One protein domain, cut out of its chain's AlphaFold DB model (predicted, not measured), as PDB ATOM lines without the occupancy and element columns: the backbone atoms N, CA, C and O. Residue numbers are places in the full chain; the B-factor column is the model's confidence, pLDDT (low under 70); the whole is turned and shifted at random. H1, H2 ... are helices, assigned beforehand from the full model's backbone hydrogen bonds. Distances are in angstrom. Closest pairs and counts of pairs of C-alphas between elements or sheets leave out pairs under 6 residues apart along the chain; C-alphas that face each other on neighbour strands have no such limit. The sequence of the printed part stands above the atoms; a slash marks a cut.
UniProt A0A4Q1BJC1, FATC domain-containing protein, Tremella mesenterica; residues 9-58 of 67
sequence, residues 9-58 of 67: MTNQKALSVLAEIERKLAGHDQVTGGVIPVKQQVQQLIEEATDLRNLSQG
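This is residues 9 to 58 of the 67 residues of the protein "FATC domain-containing protein" of Tremella mesenterica (UniProt A0A4Q1BJC1). Two helices, H1 and H2, form the arms of a wide, open V, joined at its point by a looping link, residues 26 to 37; short H3 follows at the far end of H2. The arms have no contact with each other, and residues 9 to 19 of H1 and residues 45 to 58 stick out free. The printed part has 50 residues, with three named helices in the order H1, H2, H3 and no named strand; the class is all helix. The whole is loose, with a radius of gyration of the C-alphas of 13.5 A, and flat, spanning 36 by 28 by 15 A.

H1, the longest helix, holds residues 9 to 25 and measures 25.0 A from C-alpha 9 at (238.860, 373.606, 147.764) to C-alpha 25 at (249.499, 360.980, 128.956). H2 holds residues 38 to 50 and measures 18.3 A. H3 holds residues 52 to 55, 4.9 A long, and ends with C-alpha 55 at (232.813, 344.379, 135.673).

H1 touches no helix; it is apart from H2 and from H3. H2 and H3 are close but not clearly touching, and their closest C-alphas, those of Glu 48 and Asn 54, are 7.1 A apart. In H1 and H2 every O i to N i+4 pair is within hydrogen-bond range. H3 is too short for such a pair, and its one O i to N i+3 pair is not within range.

The two C-alphas farthest apart, those of Met 9 and Lys 39, are 36.4 A apart. The printed part has no cut. The link from H1 to H2 is long, with 12 residues, and the link from H2 to H3 is tight, with 1 residue. The mean pLDDT of the printed part is 88.3, and residues 9 to 10 are under 70.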
ATOM      1  N   MET A   9     239.089 375.048 147.947       57.97
ATOM      2  CA  MET A   9     238.860 373.606 147.764       57.97
ATOM      3  C   MET A   9     238.724 373.199 146.285       57.97
ATOM      4  O   MET A   9     239.215 372.154 145.863       57.97
ATOM      5  N   THR A  10     238.124 374.062 145.462       65.38
ATOM      6  CA  THR A  10     237.901 373.810 144.027       65.38
ATOM      7  C   THR A  10     239.199 373.864 143.223       65.38
ATOM      8  O   THR A  10     239.391 373.078 142.299       65.38
ATOM      9  N   ASN A  11     240.117 374.759 143.601       83.94
ATOM     10  CA  ASN A  11     241.395 374.915 142.911       83.94
ATOM     11  C   ASN A  11     242.306 373.697 143.132       83.94
ATOM     12  O   ASN A  11     242.908 373.190 142.192       83.94
ATOM     13  N   GLN A  12     242.340 373.160 144.354       87.44
ATOM     14  CA  GLN A  12     243.087 371.933 144.653       87.44
ATOM     15  C   GLN A  12     242.545 370.730 143.874       87.44
ATOM     16  O   GLN A  12     243.325 369.960 143.311       87.44
ATOM     17  N   LYS A  13     241.214 370.591 143.770       88.50
ATOM     18  CA  LYS A  13     240.621 369.525 142.954       88.50
ATOM     19  C   LYS A  13     240.978 369.691 141.475       88.50
ATOM     20  O   LYS A  13     241.363 368.706 140.851       88.50
ATOM     21  N   ALA A  14     240.919 370.908 140.934       89.88
ATOM     22  CA  ALA A  14     241.302 371.174 139.547       89.88
ATOM     23  C   ALA A  14     242.767 370.792 139.270       89.88
ATOM     24  O   ALA A  14     243.040 370.075 138.310       89.88
ATOM     25  N   LEU A  15     243.691 371.183 140.153       92.69
ATOM     26  CA  LEU A  15     245.103 370.804 140.049       92.69
ATOM     27  C   LEU A  15     245.298 369.284 140.114       92.69
ATOM     28  O   LEU A  15     246.077 368.741 139.336       92.69
ATOM     29  N   SER A  16     244.563 368.585 140.985       91.62
ATOM     30  CA  SER A  16     244.650 367.120 141.068       91.62
ATOM     31  C   SER A  16     244.193 366.430 139.780       91.62
ATOM     32  O   SER A  16     244.821 365.468 139.351       91.62
ATOM     33  N   VAL A  17     243.146 366.952 139.131       91.75
ATOM     34  CA  VAL A  17     242.639 366.420 137.860       91.75
ATOM     35  C   VAL A  17     243.647 366.658 136.737       91.75
ATOM     36  O   VAL A  17     243.925 365.739 135.973       91.75
ATOM     37  N   LEU A  18     244.236 367.856 136.656       92.88
ATOM     38  CA  LEU A  18     245.267 368.157 135.658       92.88
ATOM     39  C   LEU A  18     246.499 367.260 135.830       92.88
ATOM     40  O   LEU A  18     246.949 366.657 134.859       92.88
ATOM     41  N   ALA A  19     246.976 367.087 137.064       91.94
ATOM     42  CA  ALA A  19     248.090 366.192 137.359       91.94
ATOM     43  C   ALA A  19     247.781 364.728 136.988       91.94
ATOM     44  O   ALA A  19     248.659 363.993 136.543       91.94
ATOM     45  N   GLU A  20     246.532 364.284 137.148       92.00
ATOM     46  CA  GLU A  20     246.114 362.938 136.748       92.00
ATOM     47  C   GLU A  20     246.090 362.771 135.221       92.00
ATOM     48  O   GLU A  20     246.516 361.735 134.709       92.00
ATOM     49  N   ILE A  21     245.643 363.794 134.484       92.44
ATOM     50  CA  ILE A  21     245.684 363.807 133.015       92.44
ATOM     51  C   ILE A  21     247.133 363.719 132.527       92.44
ATOM     52  O   ILE A  21     247.439 362.884 131.678       92.44
ATOM     53  N   GLU A  22     248.033 364.523 133.095       92.62
ATOM     54  CA  GLU A  22     249.460 364.493 132.756       92.62
ATOM     55  C   GLU A  22     250.072 363.108 132.997       92.62
ATOM     56  O   GLU A  22     250.758 362.576 132.126       92.62
ATOM     57  N   ARG A  23     249.758 362.469 134.133       90.88
ATOM     58  CA  ARG A  23     250.218 361.103 134.437       90.88
ATOM     59  C   ARG A  23     249.723 360.076 133.422       90.88
ATOM     60  O   ARG A  23     250.503 359.225 132.998       90.88
ATOM     61  N   LYS A  24     248.454 360.161 133.006       92.12
ATOM     62  CA  LYS A  24     247.877 359.260 131.993       92.12
ATOM     63  C   LYS A  24     248.555 359.428 130.633       92.12
ATOM     64  O   LYS A  24     248.846 358.429 129.983       92.12
ATOM     65  N   LEU A  25     248.835 360.669 130.228       92.31
ATOM     66  CA  LEU A  25     249.499 360.980 128.956       92.31
ATOM     67  C   LEU A  25     250.987 360.611 128.950       92.31
ATOM     68  O   LEU A  25     251.516 360.225 127.913       92.31
ATOM     69  N   ALA A  26     251.654 360.702 130.100       90.62
ATOM     70  CA  ALA A  26     253.054 360.322 130.252       90.62
ATOM     71  C   ALA A  26     253.275 358.801 130.351       90.62
ATOM     72  O   ALA A  26     254.422 358.368 130.402       90.62
ATOM     73  N   GLY A  27     252.207 357.995 130.401       88.12
ATOM     74  CA  GLY A  27     252.304 356.547 130.588       88.12
ATOM     75  C   GLY A  27     252.778 356.163 131.988       88.12
ATOM     76  O   GLY A  27     253.509 355.191 132.138       88.12
ATOM     77  N   HIS A  28     252.420 356.934 133.016       88.25
ATOM     78  CA  HIS A  28     252.785 356.605 134.391       88.25
ATOM     79  C   HIS A  28     251.930 355.440 134.899       88.25
ATOM     80  O   HIS A  28     250.705 355.552 135.003       88.25
ATOM     81  N   ASP A  29     252.580 354.338 135.249       82.44
ATOM     82  CA  ASP A  29     251.938 353.181 135.852       82.44
ATOM     83  C   ASP A  29     251.535 353.505 137.298       82.44
ATOM     84  O   ASP A  29     252.318 354.050 138.084       82.44
ATOM     85  N   GLN A  30     250.289 353.190 137.642       76.31
ATOM     86  CA  GLN A  30     249.742 353.373 138.987       76.31
ATOM     87  C   GLN A  30     250.245 352.298 139.960       76.31
ATOM     88  O   GLN A  30     250.236 352.523 141.168       76.31
ATOM     89  N   VAL A  31     250.685 351.143 139.450       77.06
ATOM     90  CA  VAL A  31     251.095 349.987 140.257       77.06
ATOM     91  C   VAL A  31     252.587 350.031 140.564       77.06
ATOM     92  O   VAL A  31     252.987 349.906 141.720       77.06
ATOM     93  N   THR A  32     253.423 350.218 139.542       80.12
ATOM     94  CA  THR A  32     254.887 350.209 139.711       80.12
ATOM     95  C   THR A  32     255.486 351.592 139.945       80.12
ATOM     96  O   THR A  32     256.650 351.698 140.331       80.12
ATOM     97  N   GLY A  33     254.719 352.663 139.711       80.88
ATOM     98  CA  GLY A  33     255.205 354.041 139.795       80.88
ATOM     99  C   GLY A  33     256.206 354.426 138.696       80.88
ATOM    100  O   GLY A  33     256.788 355.505 138.760       80.88
ATOM    101  N   GLY A  34     256.436 353.546 137.716       86.31
ATOM    102  CA  GLY A  34     257.327 353.777 136.583       86.31
ATOM    103  C   GLY A  34     256.604 354.319 135.351       86.31
ATOM    104  O   GLY A  34     255.379 354.389 135.303       86.31
ATOM    105  N   VAL A  35     257.373 354.679 134.323       89.38
ATOM    106  CA  VAL A  35     256.833 355.002 132.994       89.38
ATOM    107  C   VAL A  35     256.796 353.731 132.154       89.38
ATOM    108  O   VAL A  35     257.825 353.075 131.983       89.38
ATOM    109  N   ILE A  36     255.627 353.399 131.614       92.31
ATOM    110  CA  ILE A  36     255.414 352.234 130.758       92.31
ATOM    111  C   ILE A  36     255.206 352.645 129.291       92.31
ATOM    112  O   ILE A  36     254.602 353.680 129.005       92.31
ATOM    113  N   PRO A  37     255.684 351.842 128.322       93.25
ATOM    114  CA  PRO A  37     255.417 352.072 126.907       93.25
ATOM    115  C   PRO A  37     253.922 352.010 126.583       93.25
ATOM    116  O   PRO A  37     253.197 351.173 127.118       93.25
ATOM    117  N   VAL A  38     253.493 352.793 125.589       93.00
ATOM    118  CA  VAL A  38     252.087 352.886 125.147       93.00
ATOM    119  C   VAL A  38     251.444 351.514 124.920       93.00
ATOM    120  O   VAL A  38     250.333 351.268 125.371       93.00
ATOM    121  N   LYS A  39     252.145 350.586 124.257       94.69
ATOM    122  CA  LYS A  39     251.608 349.243 123.985       94.69
ATOM    123  C   LYS A  39     251.291 348.468 125.270       94.69
ATOM    124  O   LYS A  39     250.292 347.761 125.315       94.69
ATOM    125  N   GLN A  40     252.133 348.601 126.295       92.50
ATOM    126  CA  GLN A  40     251.916 347.955 127.590       92.50
ATOM    127  C   GLN A  40     250.802 348.653 128.370       92.50
ATOM    128  O   GLN A  40     249.936 347.975 128.906       92.50
ATOM    129  N   GLN A  41     250.767 349.989 128.351       92.94
ATOM    130  CA  GLN A  41     249.694 350.767 128.971       92.94
ATOM    131  C   GLN A  41     248.321 350.390 128.407       92.94
ATOM    132  O   GLN A  41     247.391 350.129 129.161       92.94
ATOM    133  N   VAL A  42     248.193 350.310 127.080       94.56
ATOM    134  CA  VAL A  42     246.939 349.909 126.425       94.56
ATOM    135  C   VAL A  42     246.548 348.484 126.813       94.56
ATOM    136  O   VAL A  42     245.381 348.237 127.098       94.56
ATOM    137  N   GLN A  43     247.508 347.558 126.863       95.12
ATOM    138  CA  GLN A  43     247.237 346.177 127.258       95.12
ATOM    139  C   GLN A  43     246.727 346.082 128.706       95.12
ATOM    140  O   GLN A  43     245.722 345.420 128.949       95.12
ATOM    141  N   GLN A  44     247.353 346.797 129.643       92.94
ATOM    142  CA  GLN A  44     246.905 346.844 131.039       92.94
ATOM    143  C   GLN A  44     245.498 347.438 131.176       92.94
ATOM    144  O   GLN A  44     244.684 346.911 131.926       92.94
ATOM    145  N   LEU A  45     245.177 348.488 130.411       93.19
ATOM    146  CA  LEU A  45     243.832 349.078 130.399       93.19
ATOM    147  C   LEU A  45     242.772 348.095 129.880       93.19
ATOM    148  O   LEU A  45     241.653 348.072 130.388       93.19
ATOM    149  N   ILE A  46     243.112 347.276 128.879       94.69
ATOM    150  CA  ILE A  46     242.224 346.219 128.381       94.69
ATOM    151  C   ILE A  46     241.995 345.168 129.469       94.69
ATOM    152  O   ILE A  46     240.856 344.775 129.707       94.69
ATOM    153  N   GLU A  47     243.053 344.724 130.145       94.75
ATOM    154  CA  GLU A  47     242.962 343.738 131.228       94.75
ATOM    155  C   GLU A  47     242.118 344.259 132.396       94.75
ATOM    156  O   GLU A  47     241.238 343.554 132.882       94.75
ATOM    157  N   GLU A  48     242.309 345.517 132.794       90.69
ATOM    158  CA  GLU A  48     241.510 346.157 133.839       90.69
ATOM    159  C   GLU A  48     240.026 346.250 133.451       90.69
ATOM    160  O   GLU A  48     239.153 345.940 134.264       90.69
ATOM    161  N   ALA A  49     239.732 346.636 132.205       89.88
ATOM    162  CA  ALA A  49     238.365 346.783 131.708       89.88
ATOM    163  C   ALA A  49     237.653 345.443 131.450       89.88
ATOM    164  O   ALA A  49     236.425 345.408 131.388       89.88
ATOM    165  N   THR A  50     238.403 344.350 131.293       91.38
ATOM    166  CA  THR A  50     237.861 343.002 131.044       91.38
ATOM    167  C   THR A  50     237.886 342.101 132.280       91.38
ATOM    168  O   THR A  50     237.343 340.995 132.241       91.38
ATOM    169  N   ASP A  51     238.454 342.561 133.400       91.94
ATOM    170  CA  ASP A  51     238.426 341.833 134.667       91.94
ATOM    171  C   ASP A  51     236.986 341.712 135.192       91.94
ATOM    172  O   ASP A  51     236.319 342.701 135.510       91.94
ATOM    173  N   LEU A  52     236.519 340.471 135.349       88.25
ATOM    174  CA  LEU A  52     235.195 340.146 135.884       88.25
ATOM    175  C   LEU A  52     234.941 340.773 137.259       88.25
ATOM    176  O   LEU A  52     233.807 341.138 137.570       88.25
ATOM    177  N   ARG A  53     235.982 340.932 138.085       90.56
ATOM    178  CA  ARG A  53     235.869 341.569 139.403       90.56
ATOM    179  C   ARG A  53     235.519 343.046 139.270       90.56
ATOM    180  O   ARG A  53     234.702 343.535 140.048       90.56
ATOM    181  N   ASN A  54     236.078 343.727 138.275       88.44
ATOM    182  CA  ASN A  54     235.786 345.129 137.992       88.44
ATOM    183  C   ASN A  54     234.409 345.267 137.332       88.44
ATOM    184  O   ASN A  54     233.589 346.071 137.771       88.44
ATOM    185  N   LEU A  55     234.109 344.408 136.356       86.06
ATOM    186  CA  LEU A  55     232.813 344.379 135.673       86.06
ATOM    187  C   LEU A  55     231.645 344.115 136.638       86.06
ATOM    188  O   LEU A  55     230.607 344.767 136.534       86.06
ATOM    189  N   SER A  56     231.821 343.219 137.616       84.12
ATOM    190  CA  SER A  56     230.788 342.889 138.612       84.12
ATOM    191  C   SER A  56     230.440 344.035 139.569       84.12
ATOM    192  O   SER A  56     229.360 344.028 140.155       84.12
ATOM    193  N   GLN A  57     231.333 345.021 139.723       85.12
ATOM    194  CA  GLN A  57     231.115 346.202 140.569       85.12
ATOM    195  C   GLN A  57     230.380 347.327 139.828       85.12
ATOM    196  O   GLN A  57     229.950 348.302 140.447       85.12
ATOM    197  N   GLY A  58     230.229 347.207 138.506       79.81
ATOM    198  CA  GLY A  58     229.473 348.150 137.698       79.81
ATOM    199  C   GLY A  58     227.993 348.189 138.081       79.81
ATOM    200  O   GLY A  58     227.411 347.203 138.534       79.81
TER     201      GLY A  58